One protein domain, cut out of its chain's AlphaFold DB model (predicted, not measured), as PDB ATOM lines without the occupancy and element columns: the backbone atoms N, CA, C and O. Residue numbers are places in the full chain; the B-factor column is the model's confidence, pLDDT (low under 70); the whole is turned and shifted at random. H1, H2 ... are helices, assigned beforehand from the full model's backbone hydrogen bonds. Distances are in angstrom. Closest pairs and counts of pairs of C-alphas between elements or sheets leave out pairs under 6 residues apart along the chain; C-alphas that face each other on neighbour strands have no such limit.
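Overview. This is residues 150 to 331 of the 331 residues of an uncharacterized protein of archaeon (UniProt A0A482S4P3). Six helices, H2 to H7, make an up-and-down bundle with H5 in its core: H3, H4 and H7 pack on H5, H2 packs on H3 and H4, and H6 packs on H7. H8 leaves the bundle as an arm whose residues 322 to 329 stick out, and the long link before H2 loops out beside the bundle with short H1 at its start. The printed part has 182 residues with eight named helices, H1 to H8, and no named strand: all helix. It is compact, with a radius of gyration of the C-alphas of 17.2 A and spans of 58 by 39 by 33 A.

Along the chain. H1 is residues 155 to 158, from C-alpha 155 at (167.637, 123.107, 127.505). H2 is residues 184 to 197, 19.7 A long, and H3 residues 203 to 219, 24.7 A. H4, residues 224 to 245, is 33.0 A long, with a kink of 35 degrees near residue 231. H5, residues 254 to 274, 23.6 A, has a kink of 92 degrees near residue 268. H6 is residues 279 to 293, 22.5 A, and H7 residues 297 to 312, 23.3 A. H8, residues 314 to 329, 21.3 A, has a kink of 34 degrees near residue 321 and ends with C-alpha 329 at (164.533, 154.991, 149.122).

Arrangement. H3 and H5 touch, the same way at a shallow tilt of 19 degrees; their closest C-alphas, of Arg 207 and Gly 259, are 3.9 A apart. H4 and H5, a hairpin, touch at a steep tilt of 41 degrees, closest at Cys 237 and Ala 260, C-alphas 4.8 A apart; H4 does so with residues 234 to 244 alone. H7 touches H5, closest at C-alphas 258 and 302, 4.2 A. H2 and H3, a hairpin, touch, closest at C-alphas 191 and 209, 6.0 A. H6 and H7, a hairpin, touch at 44 degrees, a steep tilt, opposite ways, closest at C-alphas 289 and 303, 4.3 A. H6 and H8 touch, about perpendicular at 82 degrees, closest at C-alphas 279 and 320, 6.3 A, H8 with residues 317 to 320 alone. H1 touches no helix. Every O i to N i+4 pair is within hydrogen-bond range in H2 and H3; the counts are 16 of 18 in H4, 12 of 17 in H5, 9 of 11 in H6, 10 of 12 in H7 and 9 of 12 in H8, and H1 is too short for such a pair.

Size, cuts and confidence. The C-alphas of Thr 181 and Ala 331, 59.6 A, are the two farthest apart. The printed part has no cut and ends at the chain's last residue. The link H1 to H2 is long, with 25 residues. The mean pLDDT of the printed part is 83.3; residues 150 to 176, 293 to 295, 298 and 329 to 331 are under 70.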
ATOM      1  N   TYR A 150     161.010 118.336 127.812       62.00
ATOM      2  CA  TYR A 150     161.555 119.039 126.662       62.00
ATOM      3  C   TYR A 150     161.280 120.517 126.819       62.00
ATOM      4  O   TYR A 150     160.143 120.953 126.994       62.00
ATOM      5  N   SER A 151     162.312 121.307 126.605       49.47
ATOM      6  CA  SER A 151     162.103 122.643 126.092       49.47
ATOM      7  C   SER A 151     163.106 122.882 124.978       49.47
ATOM      8  O   SER A 151     164.303 123.019 125.196       49.47
ATOM      9  N   VAL A 152     162.583 122.964 123.756       44.75
ATOM     10  CA  VAL A 152     163.336 123.281 122.531       44.75
ATOM     11  C   VAL A 152     164.055 124.646 122.639       44.75
ATOM     12  O   VAL A 152     164.964 124.928 121.870       44.75
ATOM     13  N   GLU A 153     163.718 125.460 123.648       46.09
ATOM     14  CA  GLU A 153     164.322 126.768 123.940       46.09
ATOM     15  C   GLU A 153     164.841 126.914 125.389       46.09
ATOM     16  O   GLU A 153     165.448 127.930 125.718       46.09
ATOM     17  N   ALA A 154     164.646 125.920 126.267       48.62
ATOM     18  CA  ALA A 154     165.058 125.999 127.675       48.62
ATOM     19  C   ALA A 154     165.988 124.857 128.119       48.62
ATOM     20  O   ALA A 154     166.266 124.758 129.309       48.62
ATOM     21  N   ILE A 155     166.548 124.059 127.201       48.66
ATOM     22  CA  ILE A 155     167.637 123.107 127.505       48.66
ATOM     23  C   ILE A 155     168.821 123.821 128.190       48.66
ATOM     24  O   ILE A 155     169.312 123.338 129.208       48.66
ATOM     25  N   ASP A 156     169.181 125.040 127.765       45.88
ATOM     26  CA  ASP A 156     170.259 125.829 128.394       45.88
ATOM     27  C   ASP A 156     169.922 126.351 129.805       45.88
ATOM     28  O   ASP A 156     170.816 126.604 130.622       45.88
ATOM     29  N   ALA A 157     168.631 126.516 130.107       46.97
ATOM     30  CA  ALA A 157     168.160 126.947 131.417       46.97
ATOM     31  C   ALA A 157     167.919 125.749 132.343       46.97
ATOM     32  O   ALA A 157     168.315 125.815 133.501       46.97
ATOM     33  N   VAL A 158     167.322 124.666 131.827       45.16
ATOM     34  CA  VAL A 158     166.854 123.468 132.543       45.16
ATOM     35  C   VAL A 158     167.982 122.502 132.890       45.16
ATOM     36  O   VAL A 158     167.964 121.965 133.998       45.16
ATOM     37  N   ALA A 159     169.012 122.375 132.047       45.47
ATOM     38  CA  ALA A 159     170.217 121.596 132.361       45.47
ATOM     39  C   ALA A 159     170.989 122.135 133.586       45.47
ATOM     40  O   ALA A 159     171.804 121.431 134.168       45.47
ATOM     41  N   LYS A 160     170.704 123.374 134.023       47.22
ATOM     42  CA  LYS A 160     171.275 123.998 135.233       47.22
ATOM     43  C   LYS A 160     170.318 123.997 136.436       47.22
ATOM     44  O   LYS A 160     170.603 124.652 137.442       47.22
ATOM     45  N   LEU A 161     169.145 123.356 136.335       47.91
ATOM     46  CA  LEU A 161     168.078 123.505 137.334       47.91
ATOM     47  C   LEU A 161     168.061 122.477 138.438       47.91
ATOM     48  O   LEU A 161     167.605 122.844 139.521       47.91
ATOM     49  N   ASP A 162     168.453 121.233 138.205       51.03
ATOM     50  CA  ASP A 162     168.540 120.274 139.300       51.03
ATOM     51  C   ASP A 162     169.937 120.381 139.914       51.03
ATOM     52  O   ASP A 162     170.949 120.325 139.225       51.03
ATOM     53  N   ASP A 163     169.956 120.742 141.199       47.91
ATOM     54  CA  ASP A 163     171.167 121.010 141.961       47.91
ATOM     55  C   ASP A 163     172.143 119.820 141.896       47.91
ATOM     56  O   ASP A 163     171.727 118.675 141.737       47.91
ATOM     57  N   ALA A 164     173.423 120.157 142.065       43.91
ATOM     58  CA  ALA A 164     174.686 119.405 142.097       43.91
ATOM     59  C   ALA A 164     174.760 117.956 142.658       43.91
ATOM     60  O   ALA A 164     175.869 117.441 142.756       43.91
ATOM     61  N   ASP A 165     173.657 117.297 143.011       46.94
ATOM     62  CA  ASP A 165     173.629 115.903 143.487       46.94
ATOM     63  C   ASP A 165     173.157 114.894 142.422       46.94
ATOM     64  O   ASP A 165     173.204 113.688 142.661       46.94
ATOM     65  N   ASP A 166     172.704 115.365 141.257       50.03
ATOM     66  CA  ASP A 166     172.267 114.519 140.147       50.03
ATOM     67  C   ASP A 166     173.206 114.714 138.951       50.03
ATOM     68  O   ASP A 166     172.947 115.530 138.067       50.03
ATOM     69  N   GLU A 167     174.319 113.969 138.932       47.66
ATOM     70  CA  GLU A 167     175.043 113.680 137.689       47.66
ATOM     71  C   GLU A 167     174.064 112.961 136.762       47.66
ATOM     72  O   GLU A 167     173.718 111.792 136.926       47.66
ATOM     73  N   VAL A 168     173.496 113.740 135.856       51.75
ATOM     74  CA  VAL A 168     172.579 113.280 134.837       51.75
ATOM     75  C   VAL A 168     173.435 112.759 133.685       51.75
ATOM     76  O   VAL A 168     173.928 113.543 132.879       51.75
ATOM     77  N   ASP A 169     173.639 111.441 133.650       53.09
ATOM     78  CA  ASP A 169     174.163 110.744 132.472       53.09
ATOM     79  C   ASP A 169     173.262 111.028 131.251       53.09
ATOM     80  O   ASP A 169     172.040 111.134 131.394       53.09
ATOM     81  N   ASP A 170     173.874 111.172 130.069       55.66
ATOM     82  CA  ASP A 170     173.264 111.545 128.779       55.66
ATOM     83  C   ASP A 170     171.829 111.006 128.575       55.66
ATOM     84  O   ASP A 170     171.610 109.837 128.253       55.66
ATOM     85  N   TYR A 171     170.828 111.889 128.701       62.19
ATOM     86  CA  TYR A 171     169.414 111.606 128.389       62.19
ATOM     87  C   TYR A 171     169.045 111.851 126.919       62.19
ATOM     88  O   TYR A 171     167.854 111.858 126.593       62.19
ATOM     89  N   ASP A 172     170.028 112.054 126.039       58.88
ATOM     90  CA  ASP A 172     169.819 112.527 124.661       58.88
ATOM     91  C   ASP A 172     168.874 111.635 123.824       58.88
ATOM     92  O   ASP A 172     168.233 112.124 122.894       58.88
ATOM     93  N   ASP A 173     168.683 110.367 124.208       64.19
ATOM     94  CA  ASP A 173     167.809 109.408 123.513       64.19
ATOM     95  C   ASP A 173     166.409 109.227 124.135       64.19
ATOM     96  O   ASP A 173     165.621 108.383 123.692       64.19
ATOM     97  N   CYS A 174     166.041 109.990 125.169       66.88
ATOM     98  CA  CYS A 174     164.667 109.942 125.666       66.88
ATOM     99  C   CYS A 174     163.735 110.565 124.617       66.88
ATOM    100  O   CYS A 174     163.987 111.674 124.152       66.88
ATOM    101  N   VAL A 175     162.645 109.875 124.266       66.38
ATOM    102  CA  VAL A 175     161.558 110.366 123.391       66.38
ATOM    103  C   VAL A 175     160.309 110.619 124.261       66.38
ATOM    104  O   VAL A 175     160.073 109.844 125.204       66.38
ATOM    105  N   PRO A 176     159.503 111.679 124.015       65.88
ATOM    106  CA  PRO A 176     158.262 111.876 124.762       65.88
ATOM    107  C   PRO A 176     157.327 110.677 124.571       65.88
ATOM    108  O   PRO A 176     157.441 109.952 123.581       65.88
ATOM    109  N   PHE A 177     156.393 110.460 125.506       74.75
ATOM    110  CA  PHE A 177     155.367 109.445 125.264       74.75
ATOM    111  C   PHE A 177     154.519 109.845 124.066       74.75
ATOM    112  O   PHE A 177     154.238 111.030 123.855       74.75
ATOM    113  N   ASP A 178     154.098 108.842 123.310       77.44
ATOM    114  CA  ASP A 178     153.123 109.038 122.259       77.44
ATOM    115  C   ASP A 178     151.801 109.496 122.898       77.44
ATOM    116  O   ASP A 178     151.217 108.819 123.745       77.44
ATOM    117  N   LEU A 179     151.357 110.701 122.539       76.00
ATOM    118  CA  LEU A 179     150.146 111.301 123.095       76.00
ATOM    119  C   LEU A 179     148.876 110.542 122.693       76.00
ATOM    120  O   LEU A 179     147.858 110.700 123.367       76.00
ATOM    121  N   ASP A 180     148.930 109.725 121.639       73.31
ATOM    122  CA  ASP A 180     147.802 108.894 121.218       73.31
ATOM    123  C   ASP A 180     147.595 107.690 122.153       73.31
ATOM    124  O   ASP A 180     146.481 107.171 122.270       73.31
ATOM    125  N   THR A 181     148.647 107.257 122.853       78.31
ATOM    126  CA  THR A 181     148.633 106.098 123.761       78.31
ATOM    127  C   THR A 181     148.682 106.501 125.233       78.31
ATOM    128  O   THR A 181     148.023 105.874 126.072       78.31
ATOM    129  N   PHE A 182     149.350 107.609 125.556       86.94
ATOM    130  CA  PHE A 182     149.452 108.114 126.916       86.94
ATOM    131  C   PHE A 182     148.153 108.818 127.360       86.94
ATOM    132  O   PHE A 182     147.786 109.856 126.802       86.94
ATOM    133  N   PRO A 183     147.457 108.344 128.416       91.75
ATOM    134  CA  PRO A 183     146.141 108.849 128.821       91.75
ATOM    135  C   PRO A 183     146.235 110.164 129.618       91.75
ATOM    136  O   PRO A 183     145.748 110.275 130.748       91.75
ATOM    137  N   LEU A 184     146.855 111.186 129.024       92.94
ATOM    138  CA  LEU A 184     147.192 112.467 129.648       92.94
ATOM    139  C   LEU A 184     145.979 113.130 130.314       92.94
ATOM    140  O   LEU A 184     146.053 113.555 131.468       92.94
ATOM    141  N   GLN A 185     144.841 113.168 129.614       94.81
ATOM    142  CA  GLN A 185     143.595 113.727 130.138       94.81
ATOM    143  C   GLN A 185     143.142 113.025 131.426       94.81
ATOM    144  O   GLN A 185     142.803 113.693 132.404       94.81
ATOM    145  N   SER A 186     143.148 111.691 131.447       95.31
ATOM    146  CA  SER A 186     142.734 110.920 132.622       95.31
ATOM    147  C   SER A 186     143.682 111.130 133.800       95.31
ATOM    148  O   SER A 186     143.222 111.243 134.935       95.31
ATOM    149  N   ILE A 187     144.989 111.244 133.544       96.44
ATOM    150  CA  ILE A 187     145.994 111.514 134.581       96.44
ATOM    151  C   ILE A 187     145.764 112.895 135.210       96.44
ATOM    152  O   ILE A 187     145.695 113.008 136.434       96.44
ATOM    153  N   TYR A 188     145.581 113.939 134.393       97.19
ATOM    154  CA  TYR A 188     145.258 115.275 134.900       97.19
ATOM    155  C   TYR A 188     143.973 115.281 135.727       97.19
ATOM    156  O   TYR A 188     143.961 115.859 136.811       97.19
ATOM    157  N   GLN A 189     142.909 114.631 135.244       96.50
ATOM    158  CA  GLN A 189     141.637 114.548 135.963       96.50
ATOM    159  C   GLN A 189     141.818 113.916 137.345       96.50
ATOM    160  O   GLN A 189     141.399 114.512 138.333       96.50
ATOM    161  N   VAL A 190     142.516 112.778 137.430       96.62
ATOM    162  CA  VAL A 190     142.793 112.099 138.707       96.62
ATOM    163  C   VAL A 190     143.533 113.020 139.679       96.62
ATOM    164  O   VAL A 190     143.124 113.151 140.831       96.62
ATOM    165  N   LEU A 191     144.600 113.685 139.232       97.00
ATOM    166  CA  LEU A 191     145.411 114.535 140.106       97.00
ATOM    167  C   LEU A 191     144.680 115.821 140.523       97.00
ATOM    168  O   LEU A 191     144.732 116.202 141.690       97.00
ATOM    169  N   VAL A 192     143.977 116.480 139.595       96.19
ATOM    170  CA  VAL A 192     143.196 117.696 139.877       96.19
ATOM    171  C   VAL A 192     142.047 117.393 140.834       96.19
ATOM    172  O   VAL A 192     141.836 118.146 141.784       96.19
ATOM    173  N   GLU A 193     141.312 116.299 140.622       94.56
ATOM    174  CA  GLU A 193     140.233 115.882 141.519       94.56
ATOM    175  C   GLU A 193     140.758 115.553 142.915       94.56
ATOM    176  O   GLU A 193     140.168 116.001 143.901       94.56
ATOM    177  N   GLU A 194     141.885 114.842 143.015       93.50
ATOM    178  CA  GLU A 194     142.479 114.495 144.306       93.50
ATOM    179  C   GLU A 194     142.887 115.755 145.086       93.50
ATOM    180  O   GLU A 194     142.552 115.880 146.262       93.50
ATOM    181  N   VAL A 195     143.533 116.729 144.434       92.88
ATOM    182  CA  VAL A 195     143.921 118.002 145.068       92.88
ATOM    183  C   VAL A 195     142.693 118.838 145.452       92.88
ATOM    184  O   VAL A 195     142.641 119.394 146.548       92.88
ATOM    185  N   ARG A 196     141.682 118.918 144.578       91.00
ATOM    186  CA  ARG A 196     140.527 119.814 144.750       91.00
ATOM    187  C   ARG A 196     139.482 119.297 145.738       91.00
ATOM    188  O   ARG A 196     138.924 120.071 146.516       91.00
ATOM    189  N   LEU A 197     139.130 118.015 145.658       83.62
ATOM    190  CA  LEU A 197     137.955 117.471 146.349       83.62
ATOM    191  C   LEU A 197     138.284 116.972 147.750       83.62
ATOM    192  O   LEU A 197     137.438 117.017 148.651       83.62
ATOM    193  N   ASN A 198     139.506 116.497 147.963       77.25
ATOM    194  CA  ASN A 198     139.823 115.754 149.163       77.25
ATOM    195  C   ASN A 198     140.448 116.675 150.227       77.25
ATOM    196  O   ASN A 198     141.649 116.715 150.470       77.25
ATOM    197  N   LYS A 199     139.564 117.404 150.927       70.62
ATOM    198  CA  LYS A 199     139.894 118.327 152.037       70.62
ATOM    199  C   LYS A 199     140.650 117.677 153.206       70.62
ATOM    200  O   LYS A 199     141.127 118.385 154.088       70.62
ATOM    201  N   LYS A 200     140.694 116.341 153.258       72.75
ATOM    202  CA  LYS A 200     141.416 115.552 154.265       72.75
ATOM    203  C   LYS A 200     142.747 115.010 153.741       72.75
ATOM    204  O   LYS A 200     143.329 114.152 154.403       72.75
ATOM    205  N   LEU A 201     143.222 115.473 152.580       74.31
ATOM    206  CA  LEU A 201     144.529 115.080 152.072       74.31
ATOM    207  C   LEU A 201     145.586 115.283 153.144       74.31
ATOM    208  O   LEU A 201     145.660 116.335 153.784       74.31
ATOM    209  N   THR A 202     146.446 114.284 153.304       82.94
ATOM    210  CA  THR A 202     147.668 114.532 154.047       82.94
ATOM    211  C   THR A 202     148.546 115.477 153.243       82.94
ATOM    212  O   THR A 202     148.572 115.471 152.009       82.94
ATOM    213  N   LYS A 203     149.299 116.289 153.979       86.25
ATOM    214  CA  LYS A 203     150.227 117.286 153.441       86.25
ATOM    215  C   LYS A 203     151.185 116.697 152.395       86.25
ATOM    216  O   LYS A 203     151.546 117.372 151.436       86.25
ATOM    217  N   GLY A 204     151.553 115.422 152.565       88.88
ATOM    218  CA  GLY A 204     152.385 114.666 151.629       88.88
ATOM    219  C   GLY A 204     151.730 114.485 150.261       88.88
ATOM    220  O   GLY A 204     152.319 114.880 149.263       88.88
ATOM    221  N   VAL A 205     150.500 113.963 150.196       93.00
ATOM    222  CA  VAL A 205     149.817 113.739 148.906       93.00
ATOM    223  C   VAL A 205     149.643 115.055 148.154       93.00
ATOM    224  O   VAL A 205     149.881 115.111 146.954       93.00
ATOM    225  N   HIS A 206     149.290 116.130 148.864       91.44
ATOM    226  CA  HIS A 206     148.983 117.417 148.238       91.44
ATOM    227  C   HIS A 206     150.235 118.016 147.598       91.44
ATOM    228  O   HIS A 206     150.215 118.461 146.450       91.44
ATOM    229  N   ARG A 207     151.356 117.947 148.327       93.19
ATOM    230  CA  ARG A 207     152.676 118.330 147.829       93.19
ATOM    231  C   ARG A 207     153.042 117.561 146.562       93.19
ATOM    232  O   ARG A 207     153.445 118.170 145.574       93.19
ATOM    233  N   GLU A 208     152.939 116.236 146.612       95.62
ATOM    234  CA  GLU A 208     153.403 115.377 145.525       95.62
ATOM    235  C   GLU A 208     152.498 115.461 144.288       95.62
ATOM    236  O   GLU A 208     153.004 115.473 143.165       95.62
ATOM    237  N   ALA A 209     151.183 115.614 144.468       96.62
ATOM    238  CA  ALA A 209     150.228 115.797 143.377       96.62
ATOM    239  C   ALA A 209     150.452 117.122 142.635       96.62
ATOM    240  O   ALA A 209     150.570 117.113 141.410       96.62
ATOM    241  N   LEU A 210     150.611 118.243 143.353       96.81
ATOM    242  CA  LEU A 210     150.933 119.537 142.736       96.81
ATOM    243  C   LEU A 210     152.272 119.500 141.989       96.81
ATOM    244  O   LEU A 210     152.360 119.949 140.846       96.81
ATOM    245  N   ALA A 211     153.309 118.916 142.593       95.75
ATOM    246  CA  ALA A 211     154.604 118.777 141.932       95.75
ATOM    247  C   ALA A 211     154.507 117.933 140.644       95.75
ATOM    248  O   ALA A 211     155.139 118.264 139.642       95.75
ATOM    249  N   THR A 212     153.696 116.870 140.657       97.25
ATOM    250  CA  THR A 212     153.458 116.017 139.482       97.25
ATOM    251  C   THR A 212     152.680 116.758 138.395       97.25
ATOM    252  O   THR A 212     153.057 116.679 137.229       97.25
ATOM    253  N   LEU A 213     151.661 117.546 138.762       97.94
ATOM    254  CA  LEU A 213     150.927 118.411 137.828       97.94
ATOM    255  C   LEU A 213     151.858 119.400 137.119       97.94
ATOM    256  O   LEU A 213     151.781 119.534 135.901       97.94
ATOM    257  N   GLY A 214     152.775 120.038 137.853       96.44
ATOM    258  CA  GLY A 214     153.754 120.949 137.254       96.44
ATOM    259  C   GLY A 214     154.679 120.248 136.259       96.44
ATOM    260  O   GLY A 214     154.937 120.773 135.182       96.44
ATOM    261  N   ILE A 215     155.136 119.033 136.583       94.75
ATOM    262  CA  ILE A 215     155.952 118.232 135.661       94.75
ATOM    263  C   ILE A 215     155.161 117.880 134.397       94.75
ATOM    264  O   ILE A 215     155.693 118.049 133.309       94.75
ATOM    265  N   LEU A 216     153.896 117.461 134.506       95.38
ATOM    266  CA  LEU A 216     153.062 117.178 133.330       95.38
ATOM    267  C   LEU A 216     152.910 118.405 132.424       95.38
ATOM    268  O   LEU A 216     153.015 118.274 131.209       95.38
ATOM    269  N   VAL A 217     152.711 119.593 133.010       94.75
ATOM    270  CA  VAL A 217     152.645 120.853 132.252       94.75
ATOM    271  C   VAL A 217     153.957 121.126 131.518       94.75
ATOM    272  O   VAL A 217     153.918 121.525 130.361       94.75
ATOM    273  N   ALA A 218     155.104 120.876 132.152       91.31
ATOM    274  CA  ALA A 218     156.411 121.066 131.522       91.31
ATOM    275  C   ALA A 218     156.737 120.013 130.449       91.31
ATOM    276  O   ALA A 218     157.440 120.322 129.497       91.31
ATOM    277  N   VAL A 219     156.232 118.782 130.576       89.88
ATOM    278  CA  VAL A 219     156.398 117.738 129.547       89.88
ATOM    279  C   VAL A 219     155.478 117.997 128.347       89.88
ATOM    280  O   VAL A 219     155.880 117.788 127.206       89.88
ATOM    281  N   TYR A 220     154.251 118.475 128.582       92.38
ATOM    282  CA  TYR A 220     153.222 118.635 127.547       92.38
ATOM    283  C   TYR A 220     152.627 120.052 127.478       92.38
ATOM    284  O   TYR A 220     151.400 120.193 127.505       92.38
ATOM    285  N   PRO A 221     153.435 121.120 127.357       91.94
ATOM    286  CA  PRO A 221     152.947 122.496 127.486       91.94
ATOM    287  C   PRO A 221     151.983 122.908 126.369       91.94
ATOM    288  O   PRO A 221     151.054 123.678 126.603       91.94
ATOM    289  N   ALA A 222     152.170 122.368 125.162       91.38
ATOM    290  CA  ALA A 222     151.352 122.675 123.990       91.38
ATOM    291  C   ALA A 222     150.174 121.705 123.780       91.38
ATOM    292  O   ALA A 222     149.372 121.908 122.867       91.38
ATOM    293  N   ALA A 223     150.048 120.645 124.589       91.81
ATOM    294  CA  ALA A 223     148.947 119.701 124.431       91.81
ATOM    295  C   ALA A 223     147.607 120.396 124.721       91.81
ATOM    296  O   ALA A 223     147.460 121.093 125.727       91.81
ATOM    297  N   ALA A 224     146.605 120.181 123.860       93.50
ATOM    298  CA  ALA A 224     145.322 120.888 123.931       93.50
ATOM    299  C   ALA A 224     144.642 120.764 125.306       93.50
ATOM    300  O   ALA A 224     144.041 121.720 125.799       93.50
ATOM    301  N   PHE A 225     144.765 119.598 125.948       94.25
ATOM    302  CA  PHE A 225     144.227 119.382 127.287       94.25
ATOM    303  C   PHE A 225     145.025 120.113 128.379       94.25
ATOM    304  O   PHE A 225     144.428 120.667 129.296       94.25
ATOM    305  N   THR A 226     146.356 120.186 128.271       95.50
ATOM    306  CA  THR A 226     147.190 120.978 129.192       95.50
ATOM    307  C   THR A 226     146.777 122.447 129.170       95.50
ATOM    308  O   THR A 226     146.555 123.050 130.219       95.50
ATOM    309  N   VAL A 227     146.597 123.010 127.971       95.25
ATOM    310  CA  VAL A 227     146.173 124.405 127.788       95.25
ATOM    311  C   VAL A 227     144.777 124.653 128.369       95.25
ATOM    312  O   VAL A 227     144.525 125.728 128.907       95.25
ATOM    313  N   SER A 228     143.866 123.675 128.306       96.44
ATOM    314  CA  SER A 228     142.511 123.832 128.852       96.44
ATOM    315  C   SER A 228     142.437 123.695 130.379       96.44
ATOM    316  O   SER A 228     141.527 124.253 130.991       96.44
ATOM    317  N   VAL A 229     143.387 122.989 131.007       96.94
ATOM    318  CA  VAL A 229     143.402 122.741 132.461       96.94
ATOM    319  C   VAL A 229     144.338 123.678 133.238       96.94
ATOM    320  O   VAL A 229     144.227 123.760 134.462       96.94
ATOM    321  N   ILE A 230     145.237 124.412 132.570       97.00
ATOM    322  CA  ILE A 230     146.270 125.222 133.241       97.00
ATOM    323  C   ILE A 230     145.696 126.229 134.245       97.00
ATOM    324  O   ILE A 230     146.190 126.313 135.364       97.00
ATOM    325  N   ASP A 231     144.604 126.918 133.911       97.00
ATOM    326  CA  ASP A 231     143.989 127.908 134.807       97.00
ATOM    327  C   ASP A 231     143.467 127.273 136.103       97.00
ATOM    328  O   ASP A 231     143.546 127.872 137.176       97.00
ATOM    329  N   ILE A 232     143.006 126.021 136.029       97.56
ATOM    330  CA  ILE A 232     142.609 125.249 137.209       97.56
ATOM    331  C   ILE A 232     143.846 124.924 138.052       97.56
ATOM    332  O   ILE A 232     143.822 125.123 139.263       97.56
ATOM    333  N   ILE A 233     144.937 124.464 137.433       97.81
ATOM    334  CA  ILE A 233     146.181 124.111 138.139       97.81
ATOM    335  C   ILE A 233     146.789 125.332 138.846       97.81
ATOM    336  O   ILE A 233     147.187 125.228 140.008       97.81
ATOM    337  N   LEU A 234     146.839 126.487 138.176       97.12
ATOM    338  CA  LEU A 234     147.352 127.727 138.764       97.12
ATOM    339  C   LEU A 234     146.479 128.185 139.939       97.12
ATOM    340  O   LEU A 234     147.003 128.460 141.017       97.12
ATOM    341  N   SER A 235     145.149 128.127 139.792       96.69
ATOM    342  CA  SER A 235     144.217 128.411 140.893       96.69
ATOM    343  C   SER A 235     144.438 127.489 142.097       96.69
ATOM    344  O   SER A 235     144.376 127.947 143.235       96.69
ATOM    345  N   LEU A 236     144.723 126.199 141.878       96.31
ATOM    346  CA  LEU A 236     145.036 125.269 142.971       96.31
ATOM    347  C   LEU A 236     146.331 125.661 143.700       96.31
ATOM    348  O   LEU A 236     146.407 125.530 144.922       96.31
ATOM    349  N   CYS A 237     147.337 126.164 142.980       97.31
ATOM    350  CA  CYS A 237     148.574 126.663 143.587       97.31
ATOM    351  C   CYS A 237     148.319 127.919 144.430       97.31
ATOM    352  O   CYS A 237     148.776 127.984 145.573       97.31
ATOM    353  N   ASP A 238     147.553 128.880 143.911       96.00
ATOM    354  CA  ASP A 238     147.194 130.102 144.640       96.00
ATOM    355  C   ASP A 238     146.376 129.789 145.896       96.00
ATOM    356  O   ASP A 238     146.665 130.300 146.980       96.00
ATOM    357  N   GLU A 239     145.387 128.897 145.786       94.38
ATOM    358  CA  GLU A 239     144.602 128.425 146.928       94.38
ATOM    359  C   GLU A 239     145.486 127.744 147.976       94.38
ATOM    360  O   GLU A 239     145.341 128.013 149.171       94.38
ATOM    361  N   ALA A 240     146.431 126.900 147.552       93.12
ATOM    362  CA  ALA A 240     147.372 126.240 148.448       93.12
ATOM    363  C   ALA A 240     148.232 127.251 149.221       93.12
ATOM    364  O   ALA A 240     148.332 127.162 150.446       93.12
ATOM    365  N   LEU A 241     148.810 128.238 148.526       94.94
ATOM    366  CA  LEU A 241     149.632 129.290 149.132       94.94
ATOM    367  C   LEU A 241     148.807 130.157 150.087       94.94
ATOM    368  O   LEU A 241     149.185 130.349 151.246       94.94
ATOM    369  N   LYS A 242     147.638 130.613 149.636       93.69
ATOM    370  CA  LYS A 242     146.725 131.437 150.429       93.69
ATOM    371  C   LYS A 242     146.275 130.717 151.694       93.69
ATOM    372  O   LYS A 242     146.284 131.322 152.765       93.69
ATOM    373  N   ASN A 243     145.890 129.445 151.598       91.06
ATOM    374  CA  ASN A 243     145.441 128.660 152.747       91.06
ATOM    375  C   ASN A 243     146.590 128.360 153.715       91.06
ATOM    376  O   ASN A 243     146.396 128.443 154.930       91.06
ATOM    377  N   ALA A 244     147.784 128.053 153.197       90.06
ATOM    378  CA  ALA A 244     148.946 127.746 154.022       90.06
ATOM    379  C   ALA A 244     149.424 128.968 154.822       90.06
ATOM    380  O   ALA A 244     149.647 128.850 156.026       90.06
ATOM    381  N   PHE A 245     149.526 130.144 154.193       89.81
ATOM    382  CA  PHE A 245     150.032 131.351 154.854       89.81
ATOM    383  C   PHE A 245     148.994 132.099 155.697       89.81
ATOM    384  O   PHE A 245     149.370 132.747 156.673       89.81
ATOM    385  N   ASN A 246     147.697 132.008 155.377       87.94
ATOM    386  CA  ASN A 246     146.645 132.734 156.105       87.94
ATOM    387  C   ASN A 246     145.955 131.905 157.203       87.94
ATOM    388  O   ASN A 246     144.915 132.315 157.731       87.94
ATOM    389  N   SER A 247     146.504 130.741 157.563       81.25
ATOM    390  CA  SER A 247     145.943 129.916 158.633       81.25
ATOM    391  C   SER A 247     146.122 130.606 159.999       81.25
ATOM    392  O   SER A 247     147.200 130.662 160.582       81.25
ATOM    393  N   ARG A 248     145.044 131.213 160.517       76.00
ATOM    394  CA  ARG A 248     145.091 131.965 161.784       76.00
ATOM    395  C   ARG A 248     145.447 131.037 162.949       76.00
ATOM    396  O   ARG A 248     144.672 130.143 163.282       76.00
ATOM    397  N   GLY A 249     146.592 131.291 163.583       72.62
ATOM    398  CA  GLY A 249     147.025 130.610 164.808       72.62
ATOM    399  C   GLY A 249     147.602 129.205 164.608       72.62
ATOM    400  O   GLY A 249     147.722 128.473 165.587       72.62
ATOM    401  N   LYS A 250     147.936 128.816 163.372       82.62
ATOM    402  CA  LYS A 250     148.649 127.566 163.071       82.62
ATOM    403  C   LYS A 250     149.928 127.874 162.305       82.62
ATOM    404  O   LYS A 250     149.981 128.858 161.570       82.62
ATOM    405  N   ASP A 251     150.938 127.026 162.473       83.56
ATOM    406  CA  ASP A 251     152.137 127.105 161.643       83.56
ATOM    407  C   ASP A 251     151.777 126.894 160.163       83.56
ATOM    408  O   ASP A 251     150.937 126.032 159.859       83.56
ATOM    409  N   PRO A 252     152.408 127.646 159.241       87.44
ATOM    410  CA  PRO A 252     152.182 127.483 157.815       87.44
ATOM    411  C   PRO A 252     152.406 126.050 157.341       87.44
ATOM    412  O   PRO A 252     153.288 125.327 157.813       87.44
ATOM    413  N   ASP A 253     151.620 125.635 156.352       88.94
ATOM    414  CA  ASP A 253     151.759 124.310 155.758       88.94
ATOM    415  C   ASP A 253     152.905 124.261 154.732       88.94
ATOM    416  O   ASP A 253     152.690 124.298 153.520       88.94
ATOM    417  N   PHE A 254     154.146 124.199 155.223       90.50
ATOM    418  CA  PHE A 254     155.353 124.211 154.388       90.50
ATOM    419  C   PHE A 254     155.410 123.113 153.311       90.50
ATOM    420  O   PHE A 254     155.832 123.423 152.196       90.50
ATOM    421  N   PRO A 255     154.959 121.865 153.547       89.94
ATOM    422  CA  PRO A 255     154.831 120.881 152.474       89.94
ATOM    423  C   PRO A 255     153.901 121.321 151.335       89.94
ATOM    424  O   PRO A 255     154.259 121.152 150.168       89.94
ATOM    425  N   ALA A 256     152.741 121.912 151.648       90.50
ATOM    426  CA  ALA A 256     151.815 122.414 150.632       90.50
ATOM    427  C   ALA A 256     152.433 123.580 149.846       90.50
ATOM    428  O   ALA A 256     152.357 123.593 148.618       90.50
ATOM    429  N   ILE A 257     153.126 124.490 150.539       93.75
ATOM    430  CA  ILE A 257     153.876 125.600 149.931       93.75
ATOM    431  C   ILE A 257     154.962 125.069 148.982       93.75
ATOM    432  O   ILE A 257     155.060 125.511 147.840       93.75
ATOM    433  N   ALA A 258     155.751 124.082 149.416       93.25
ATOM    434  CA  ALA A 258     156.796 123.478 148.591       93.25
ATOM    435  C   ALA A 258     156.228 122.799 147.333       93.25
ATOM    436  O   ALA A 258     156.838 122.878 146.267       93.25
ATOM    437  N   GLY A 259     155.066 122.144 147.448       94.25
ATOM    438  CA  GLY A 259     154.346 121.565 146.312       94.25
ATOM    439  C   GLY A 259     153.867 122.624 145.321       94.25
ATOM    440  O   GLY A 259     154.134 122.496 144.128       94.25
ATOM    441  N   ALA A 260     153.234 123.691 145.818       96.69
ATOM    442  CA  ALA A 260     152.753 124.803 144.999       96.69
ATOM    443  C   ALA A 260     153.900 125.504 144.259       96.69
ATOM    444  O   ALA A 260     153.833 125.655 143.044       96.69
ATOM    445  N   PHE A 261     155.000 125.841 144.941       96.88
ATOM    446  CA  PHE A 261     156.165 126.428 144.269       96.88
ATOM    447  C   PHE A 261     156.826 125.472 143.283       96.88
ATOM    448  O   PHE A 261     157.241 125.907 142.218       96.88
ATOM    449  N   SER A 262     156.897 124.171 143.585       95.19
ATOM    450  CA  SER A 262     157.413 123.199 142.616       95.19
ATOM    451  C   SER A 262     156.526 123.081 141.376       95.19
ATOM    452  O   SER A 262     157.044 122.779 140.305       95.19
ATOM    453  N   CYS A 263     155.212 123.268 141.521       97.25
ATOM    454  CA  CYS A 263     154.275 123.287 140.408       97.25
ATOM    455  C   CYS A 263     154.455 124.561 139.573       97.25
ATOM    456  O   CYS A 263     154.725 124.478 138.377       97.25
ATOM    457  N   LEU A 264     154.406 125.726 140.228       97.25
ATOM    458  CA  LEU A 264     154.567 127.035 139.595       97.25
ATOM    459  C   LEU A 264     155.906 127.163 138.867       97.25
ATOM    460  O   LEU A 264     155.914 127.588 137.722       97.25
ATOM    461  N   ASP A 265     157.014 126.723 139.470       94.44
ATOM    462  CA  ASP A 265     158.341 126.753 138.836       94.44
ATOM    463  C   ASP A 265     158.339 126.079 137.456       94.44
ATOM    464  O   ASP A 265     159.020 126.541 136.549       94.44
ATOM    465  N   LYS A 266     157.546 125.017 137.279       93.69
ATOM    466  CA  LYS A 266     157.423 124.283 136.013       93.69
ATOM    467  C   LYS A 266     156.374 124.872 135.075       93.69
ATOM    468  O   LYS A 266     156.630 124.971 133.880       93.69
ATOM    469  N   CYS A 267     155.230 125.307 135.599       94.50
ATOM    470  CA  CYS A 267     154.189 125.944 134.796       94.50
ATOM    471  C   CYS A 267     154.658 127.272 134.190       94.50
ATOM    472  O   CYS A 267     154.332 127.583 133.046       94.50
ATOM    473  N   LEU A 268     155.419 128.064 134.949       92.38
ATOM    474  CA  LEU A 268     155.767 129.419 134.544       92.38
ATOM    475  C   LEU A 268     156.641 129.448 133.293       92.38
ATOM    476  O   LEU A 268     156.396 130.318 132.483       92.38
ATOM    477  N   TYR A 269     157.483 128.446 133.019       89.50
ATOM    478  CA  TYR A 269     158.270 128.382 131.771       89.50
ATOM    479  C   TYR A 269     157.454 128.532 130.479       89.50
ATOM    480  O   TYR A 269     157.982 128.982 129.468       89.50
ATOM    481  N   HIS A 270     156.177 128.146 130.497       89.81
ATOM    482  CA  HIS A 270     155.306 128.202 129.321       89.81
ATOM    483  C   HIS A 270     154.119 129.158 129.495       89.81
ATOM    484  O   HIS A 270     153.474 129.529 128.517       89.81
ATOM    485  N   PHE A 271     153.822 129.565 130.732       91.94
ATOM    486  CA  PHE A 271     152.623 130.331 131.082       91.94
ATOM    487  C   PHE A 271     152.932 131.577 131.933       91.94
ATOM    488  O   PHE A 271     152.073 132.050 132.679       91.94
ATOM    489  N   GLU A 272     154.138 132.139 131.788       89.50
ATOM    490  CA  GLU A 272     154.641 133.347 132.468       89.50
ATOM    491  C   GLU A 272     153.627 134.491 132.537       89.50
ATOM    492  O   GLU A 272     153.418 135.080 133.600       89.50
ATOM    493  N   ALA A 273     152.954 134.770 131.413       89.69
ATOM    494  CA  ALA A 273     152.007 135.874 131.254       89.69
ATOM    495  C   ALA A 273     150.913 135.912 132.336       89.69
ATOM    496  O   ALA A 273     150.349 136.971 132.603       89.69
ATOM    497  N   ARG A 274     150.618 134.775 132.977       88.38
ATOM    498  CA  ARG A 274     149.622 134.671 134.050       88.38
ATOM    499  C   ARG A 274     150.088 135.263 135.388       88.38
ATOM    500  O   ARG A 274     149.238 135.614 136.196       88.38
ATOM    501  N   TYR A 275     151.397 135.400 135.610       90.75
ATOM    502  CA  TYR A 275     151.986 135.890 136.868       90.75
ATOM    503  C   TYR A 275     152.909 137.102 136.708       90.75
ATOM    504  O   TYR A 275     153.530 137.526 137.687       90.75
ATOM    505  N   VAL A 276     152.987 137.691 135.512       90.62
ATOM    506  CA  VAL A 276     153.767 138.911 135.268       90.62
ATOM    507  C   VAL A 276     153.372 139.994 136.275       90.62
ATOM    508  O   VAL A 276     152.219 140.415 136.344       90.62
ATOM    509  N   ASN A 277     154.352 140.447 137.057       86.75
ATOM    510  CA  ASN A 277     154.214 141.446 138.115       86.75
ATOM    511  C   ASN A 277     153.204 141.093 139.224       86.75
ATOM    512  O   ASN A 277     152.630 141.984 139.851       86.75
ATOM    513  N   SER A 278     152.996 139.804 139.508       93.81
ATOM    514  CA  SER A 278     152.152 139.375 140.628       93.81
ATOM    515  C   SER A 278     152.793 139.729 141.977       93.81
ATOM    516  O   SER A 278     153.705 139.056 142.466       93.81
ATOM    517  N   THR A 279     152.283 140.788 142.608       92.12
ATOM    518  CA  THR A 279     152.700 141.230 143.949       92.12
ATOM    519  C   THR A 279     152.355 140.204 145.028       92.12
ATOM    520  O   THR A 279     153.103 140.043 145.994       92.12
ATOM    521  N   GLU A 280     151.249 139.474 144.859       93.88
ATOM    522  CA  GLU A 280     150.818 138.432 145.790       93.88
ATOM    523  C   GLU A 280     151.774 137.231 145.771       93.88
ATOM    524  O   GLU A 280     152.249 136.816 146.831       93.88
ATOM    525  N   LEU A 281     152.135 136.728 144.583       95.00
ATOM    526  CA  LEU A 281     153.109 135.639 144.470       95.00
ATOM    527  C   LEU A 281     154.474 136.062 145.029       95.00
ATOM    528  O   LEU A 281     155.072 135.317 145.807       95.00
ATOM    529  N   TRP A 282     154.938 137.275 144.705       94.94
ATOM    530  CA  TRP A 282     156.185 137.819 145.250       94.94
ATOM    531  C   TRP A 282     156.189 137.841 146.785       94.94
ATOM    532  O   TRP A 282     157.149 137.396 147.418       94.94
ATOM    533  N   LYS A 283     155.085 138.281 147.402       93.88
ATOM    534  CA  LYS A 283     154.924 138.272 148.861       93.88
ATOM    535  C   LYS A 283     155.050 136.861 149.443       93.88
ATOM    536  O   LYS A 283     155.768 136.683 150.426       93.88
ATOM    537  N   TYR A 284     154.384 135.865 148.852       95.62
ATOM    538  CA  TYR A 284     154.475 134.477 149.319       95.62
ATOM    539  C   TYR A 284     155.894 133.911 149.186       95.62
ATOM    540  O   TYR A 284     156.371 133.232 150.098       95.62
ATOM    541  N   LEU A 285     156.590 134.216 148.088       95.25
ATOM    542  CA  LEU A 285     157.971 133.789 147.859       95.25
ATOM    543  C   LEU A 285     158.926 134.372 148.908       95.25
ATOM    544  O   LEU A 285     159.706 133.629 149.505       95.25
ATOM    545  N   LEU A 286     158.823 135.676 149.191       92.88
ATOM    546  CA  LEU A 286     159.625 136.325 150.230       92.88
ATOM    547  C   LEU A 286     159.339 135.748 151.618       92.88
ATOM    548  O   LEU A 286     160.274 135.436 152.357       92.88
ATOM    549  N   GLN A 287     158.064 135.549 151.959       92.62
ATOM    550  CA  GLN A 287     157.670 134.975 153.245       92.62
ATOM    551  C   GLN A 287     158.235 133.557 153.430       92.62
ATOM    552  O   GLN A 287     158.738 133.223 154.505       92.62
ATOM    553  N   ALA A 288     158.207 132.730 152.381       92.62
ATOM    554  CA  ALA A 288     158.808 131.401 152.405       92.62
ATOM    555  C   ALA A 288     160.336 131.451 152.531       92.62
ATOM    556  O   ALA A 288     160.900 130.739 153.361       92.62
ATOM    557  N   ALA A 289     161.010 132.301 151.754       91.19
ATOM    558  CA  ALA A 289     162.465 132.436 151.799       91.19
ATOM    559  C   ALA A 289     162.949 132.877 153.191       91.19
ATOM    560  O   ALA A 289     163.873 132.284 153.746       91.19
ATOM    561  N   GLN A 290     162.266 133.845 153.809       88.44
ATOM    562  CA  GLN A 290     162.581 134.348 155.151       88.44
ATOM    563  C   GLN A 290     162.309 133.324 156.261       88.44
ATOM    564  O   GLN A 290     162.976 133.340 157.294       88.44
ATOM    565  N   SER A 291     161.367 132.399 156.053       84.75
ATOM    566  CA  SER A 291     161.039 131.368 157.048       84.75
ATOM    567  C   SER A 291     162.174 130.367 157.318       84.75
ATOM    568  O   SER A 291     162.133 129.677 158.337       84.75
ATOM    569  N   SER A 292     163.195 130.324 156.448       75.69
ATOM    570  CA  SER A 292     164.404 129.496 156.600       75.69
ATOM    571  C   SER A 292     165.360 129.962 157.702       75.69
ATOM    572  O   SER A 292     166.230 129.200 158.108       75.69
ATOM    573  N   ALA A 293     165.187 131.180 158.225       67.31
ATOM    574  CA  ALA A 293     165.986 131.701 159.335       67.31
ATOM    575  C   ALA A 293     165.624 131.080 160.706       67.31
ATOM    576  O   ALA A 293     166.166 131.488 161.728       67.31
ATOM    577  N   GLN A 294     164.684 130.129 160.744       69.12
ATOM    578  CA  GLN A 294     164.246 129.424 161.952       69.12
ATOM    579  C   GLN A 294     164.715 127.957 161.901       69.12
ATOM    580  O   GLN A 294     164.744 127.368 160.827       69.12
ATOM    581  N   GLU A 295     165.056 127.354 163.047       65.06
ATOM    582  CA  GLU A 295     165.761 126.052 163.177       65.06
ATOM    583  C   GLU A 295     164.991 124.793 162.691       65.06
ATOM    584  O   GLU A 295     165.423 123.666 162.918       65.06
ATOM    585  N   ASP A 296     163.849 124.941 162.016       70.06
ATOM    586  CA  ASP A 296     162.989 123.827 161.597       70.06
ATOM    587  C   ASP A 296     163.302 123.365 160.166       70.06
ATOM    588  O   ASP A 296     163.059 124.065 159.176       70.06
ATOM    589  N   THR A 297     163.780 122.123 160.051       72.12
ATOM    590  CA  THR A 297     164.238 121.544 158.786       72.12
ATOM    591  C   THR A 297     163.148 121.395 157.727       72.12
ATOM    592  O   THR A 297     163.446 121.365 156.532       72.12
ATOM    593  N   SER A 298     161.875 121.317 158.128       69.25
ATOM    594  CA  SER A 298     160.755 121.173 157.189       69.25
ATOM    595  C   SER A 298     160.557 122.412 156.302       69.25
ATOM    596  O   SER A 298     160.027 122.317 155.190       69.25
ATOM    597  N   ARG A 299     161.052 123.566 156.760       80.75
ATOM    598  CA  ARG A 299     160.920 124.874 156.106       80.75
ATOM    599  C   ARG A 299     161.927 125.067 154.984       80.75
ATOM    600  O   ARG A 299     161.613 125.735 153.998       80.75
ATOM    601  N   PHE A 300     163.089 124.416 155.073       86.00
ATOM    602  CA  PHE A 300     164.126 124.498 154.041       86.00
ATOM    603  C   PHE A 300     163.633 124.015 152.682       86.00
ATOM    604  O   PHE A 300     163.993 124.600 151.665       86.00
ATOM    605  N   SER A 301     162.746 123.012 152.636       87.06
ATOM    606  CA  SER A 301     162.189 122.569 151.356       87.06
ATOM    607  C   SER A 301     161.321 123.646 150.702       87.06
ATOM    608  O   SER A 301     161.367 123.778 149.484       87.06
ATOM    609  N   ALA A 302     160.518 124.390 151.464       91.00
ATOM    610  CA  ALA A 302     159.687 125.459 150.912       91.00
ATOM    611  C   ALA A 302     160.541 126.668 150.511       91.00
ATOM    612  O   ALA A 302     160.384 127.189 149.409       91.00
ATOM    613  N   ALA A 303     161.489 127.057 151.368       92.38
ATOM    614  CA  ALA A 303     162.420 128.147 151.102       92.38
ATOM    615  C   ALA A 303     163.298 127.869 149.873       92.38
ATOM    616  O   ALA A 303     163.396 128.717 148.991       92.38
ATOM    617  N   GLY A 304     163.865 126.664 149.755       91.19
ATOM    618  CA  GLY A 304     164.667 126.265 148.597       91.19
ATOM    619  C   GLY A 304     163.868 126.305 147.293       91.19
ATOM    620  O   GLY A 304     164.362 126.799 146.283       91.19
ATOM    621  N   LYS A 305     162.598 125.869 147.310       93.38
ATOM    622  CA  LYS A 305     161.714 125.973 146.135       93.38
ATOM    623  C   LYS A 305     161.331 127.417 145.811       93.38
ATOM    624  O   LYS A 305     161.286 127.757 144.635       93.38
ATOM    625  N   ALA A 306     161.118 128.266 146.817       94.88
ATOM    626  CA  ALA A 306     160.868 129.691 146.608       94.88
ATOM    627  C   ALA A 306     162.078 130.390 145.971       94.88
ATOM    628  O   ALA A 306     161.929 131.076 144.966       94.88
ATOM    629  N   ILE A 307     163.282 130.165 146.506       92.75
ATOM    630  CA  ILE A 307     164.530 130.729 145.969       92.75
ATOM    631  C   ILE A 307     164.771 130.232 144.540       92.75
ATOM    632  O   ILE A 307     165.099 131.035 143.670       92.75
ATOM    633  N   LYS A 308     164.559 128.935 144.277       91.50
ATOM    634  CA  LYS A 308     164.659 128.362 142.927       91.50
ATOM    635  C   LYS A 308     163.689 129.042 141.956       91.50
ATOM    636  O   LYS A 308     164.123 129.470 140.895       91.50
ATOM    637  N   LEU A 309     162.426 129.224 142.342       93.62
ATOM    638  CA  LEU A 309     161.432 129.903 141.507       93.62
ATOM    639  C   LEU A 309     161.824 131.365 141.247       93.62
ATOM    640  O   LEU A 309     161.805 131.795 140.099       93.62
ATOM    641  N   ILE A 310     162.257 132.109 142.275       93.38
ATOM    642  CA  ILE A 310     162.761 133.486 142.112       93.38
ATOM    643  C   ILE A 310     163.933 133.516 141.128       93.38
ATOM    644  O   ILE A 310     163.954 134.357 140.237       93.38
ATOM    645  N   ARG A 311     164.906 132.609 141.280       92.38
ATOM    646  CA  ARG A 311     166.086 132.525 140.409       92.38
ATOM    647  C   ARG A 311     165.686 132.288 138.956       92.38
ATOM    648  O   ARG A 311     166.217 132.940 138.065       92.38
ATOM    649  N   ASN A 312     164.771 131.354 138.736       88.56
ATOM    650  CA  ASN A 312     164.381 130.901 137.408       88.56
ATOM    651  C   ASN A 312     163.479 131.907 136.685       88.56
ATOM    652  O   ASN A 312     163.580 132.052 135.474       88.56
ATOM    653  N   HIS A 313     162.643 132.622 137.439       91.31
ATOM    654  CA  HIS A 313     161.585 133.487 136.913       91.31
ATOM    655  C   HIS A 313     161.745 134.943 137.366       91.31
ATOM    656  O   HIS A 313     160.767 135.677 137.507       91.31
ATOM    657  N   ALA A 314     162.983 135.385 137.615       89.50
ATOM    658  CA  ALA A 314     163.281 136.716 138.156       89.50
ATOM    659  C   ALA A 314     162.687 137.853 137.306       89.50
ATOM    660  O   ALA A 314     162.266 138.881 137.840       89.50
ATOM    661  N   GLN A 315     162.616 137.651 135.985       89.25
ATOM    662  CA  GLN A 315     162.081 138.632 135.042       89.25
ATOM    663  C   GLN A 315     160.601 138.961 135.292       89.25
ATOM    664  O   GLN A 315     160.189 140.095 135.057       89.25
ATOM    665  N   LEU A 316     159.824 138.031 135.863       90.31
ATOM    666  CA  LEU A 316     158.413 138.259 136.200       90.31
ATOM    667  C   LEU A 316     158.214 139.340 137.264       90.31
ATOM    668  O   LEU A 316     157.119 139.891 137.370       90.31
ATOM    669  N   PHE A 317     159.241 139.628 138.066       90.56
ATOM    670  CA  PHE A 317     159.127 140.468 139.258       90.56
ATOM    671  C   PHE A 317     159.881 141.797 139.146       90.56
ATOM    672  O   PHE A 317     159.938 142.537 140.126       90.56
ATOM    673  N   VAL A 318     160.437 142.135 137.977       89.50
ATOM    674  CA  VAL A 318     161.273 143.339 137.792       89.50
ATOM    675  C   VAL A 318     160.553 144.613 138.240       89.50
ATOM    676  O   VAL A 318     161.131 145.401 138.991       89.50
ATOM    677  N   ASN A 319     159.283 144.798 137.861       88.94
ATOM    678  CA  ASN A 319     158.543 146.006 138.244       88.94
ATOM    679  C   ASN A 319     158.181 146.001 139.732       88.94
ATOM    680  O   ASN A 319     158.323 147.023 140.394       88.94
ATOM    681  N   VAL A 320     157.795 144.843 140.278       88.56
ATOM    682  CA  VAL A 320     157.464 144.699 141.707       88.56
ATOM    683  C   VAL A 320     158.674 145.039 142.580       88.56
ATOM    684  O   VAL A 320     158.557 145.768 143.563       88.56
ATOM    685  N   ILE A 321     159.860 144.552 142.205       85.75
ATOM    686  CA  ILE A 321     161.112 144.861 142.902       85.75
ATOM    687  C   ILE A 321     161.445 146.352 142.752       85.75
ATOM    688  O   ILE A 321     161.779 147.002 143.743       85.75
ATOM    689  N   GLY A 322     161.315 146.912 141.545       82.56
ATOM    690  CA  GLY A 322     161.562 148.332 141.283       82.56
ATOM    691  C   GLY A 322     160.690 149.265 142.132       82.56
ATOM    692  O   GLY A 322     161.205 150.200 142.746       82.56
ATOM    693  N   GLU A 323     159.391 148.979 142.237       82.44
ATOM    694  CA  GLU A 323     158.440 149.746 143.053       82.44
ATOM    695  C   GLU A 323     158.762 149.673 144.557       82.44
ATOM    696  O   GLU A 323     158.673 150.675 145.274       82.44
ATOM    697  N   LEU A 324     159.199 148.510 145.051       76.75
ATOM    698  CA  LEU A 324     159.603 148.333 146.450       76.75
ATOM    699  C   LEU A 324     160.886 149.106 146.783       76.75
ATOM    700  O   LEU A 324     160.985 149.735 147.838       76.75
ATOM    701  N   VAL A 325     161.863 149.107 145.875       76.06
ATOM    702  CA  VAL A 325     163.103 149.879 146.046       76.06
ATOM    703  C   VAL A 325     162.803 151.377 146.027       76.06
ATOM    704  O   VAL A 325     163.287 152.113 146.887       76.06
ATOM    705  N   HIS A 326     161.954 151.833 145.104       72.56
ATOM    706  CA  HIS A 326     161.583 153.242 145.013       72.56
ATOM    707  C   HIS A 326     160.765 153.713 146.225       72.56
ATOM    708  O   HIS A 326     160.963 154.823 146.707       72.56
ATOM    709  N   SER A 327     159.865 152.894 146.763       74.31
ATOM    710  CA  SER A 327     159.135 153.259 147.985       74.31
ATOM    711  C   SER A 327     160.029 153.277 149.227       74.31
ATOM    712  O   SER A 327     159.806 154.098 150.103       74.31
ATOM    713  N   THR A 328     161.069 152.441 149.293       70.25
ATOM    714  CA  THR A 328     161.993 152.401 150.444       70.25
ATOM    715  C   THR A 328     163.027 153.531 150.423       70.25
ATOM    716  O   THR A 328     163.394 154.041 151.476       70.25
ATOM    717  N   LEU A 329     163.520 153.929 149.245       58.22
ATOM    718  CA  LEU A 329     164.533 154.991 149.122       58.22
ATOM    719  C   LEU A 329     163.962 156.409 149.265       58.22
ATOM    720  O   LEU A 329     164.722 157.341 149.515       58.22
ATOM    721  N   TYR A 330     162.652 156.572 149.069       61.94
ATOM    722  CA  TYR A 330     161.976 157.872 149.067       61.94
ATOM    723  C   TYR A 330     160.873 157.994 150.138       61.94
ATOM    724  O   TYR A 330     160.079 158.936 150.076       61.94
ATOM    725  N   ALA A 331     160.819 157.061 151.095       53.06
ATOM    726  CA  ALA A 331     160.035 157.166 152.330       53.06
ATOM    727  C   ALA A 331     160.907 157.686 153.479       53.06
ATOM    728  O   ALA A 331     160.366 158.449 154.311       53.06
TER     729      ALA A 331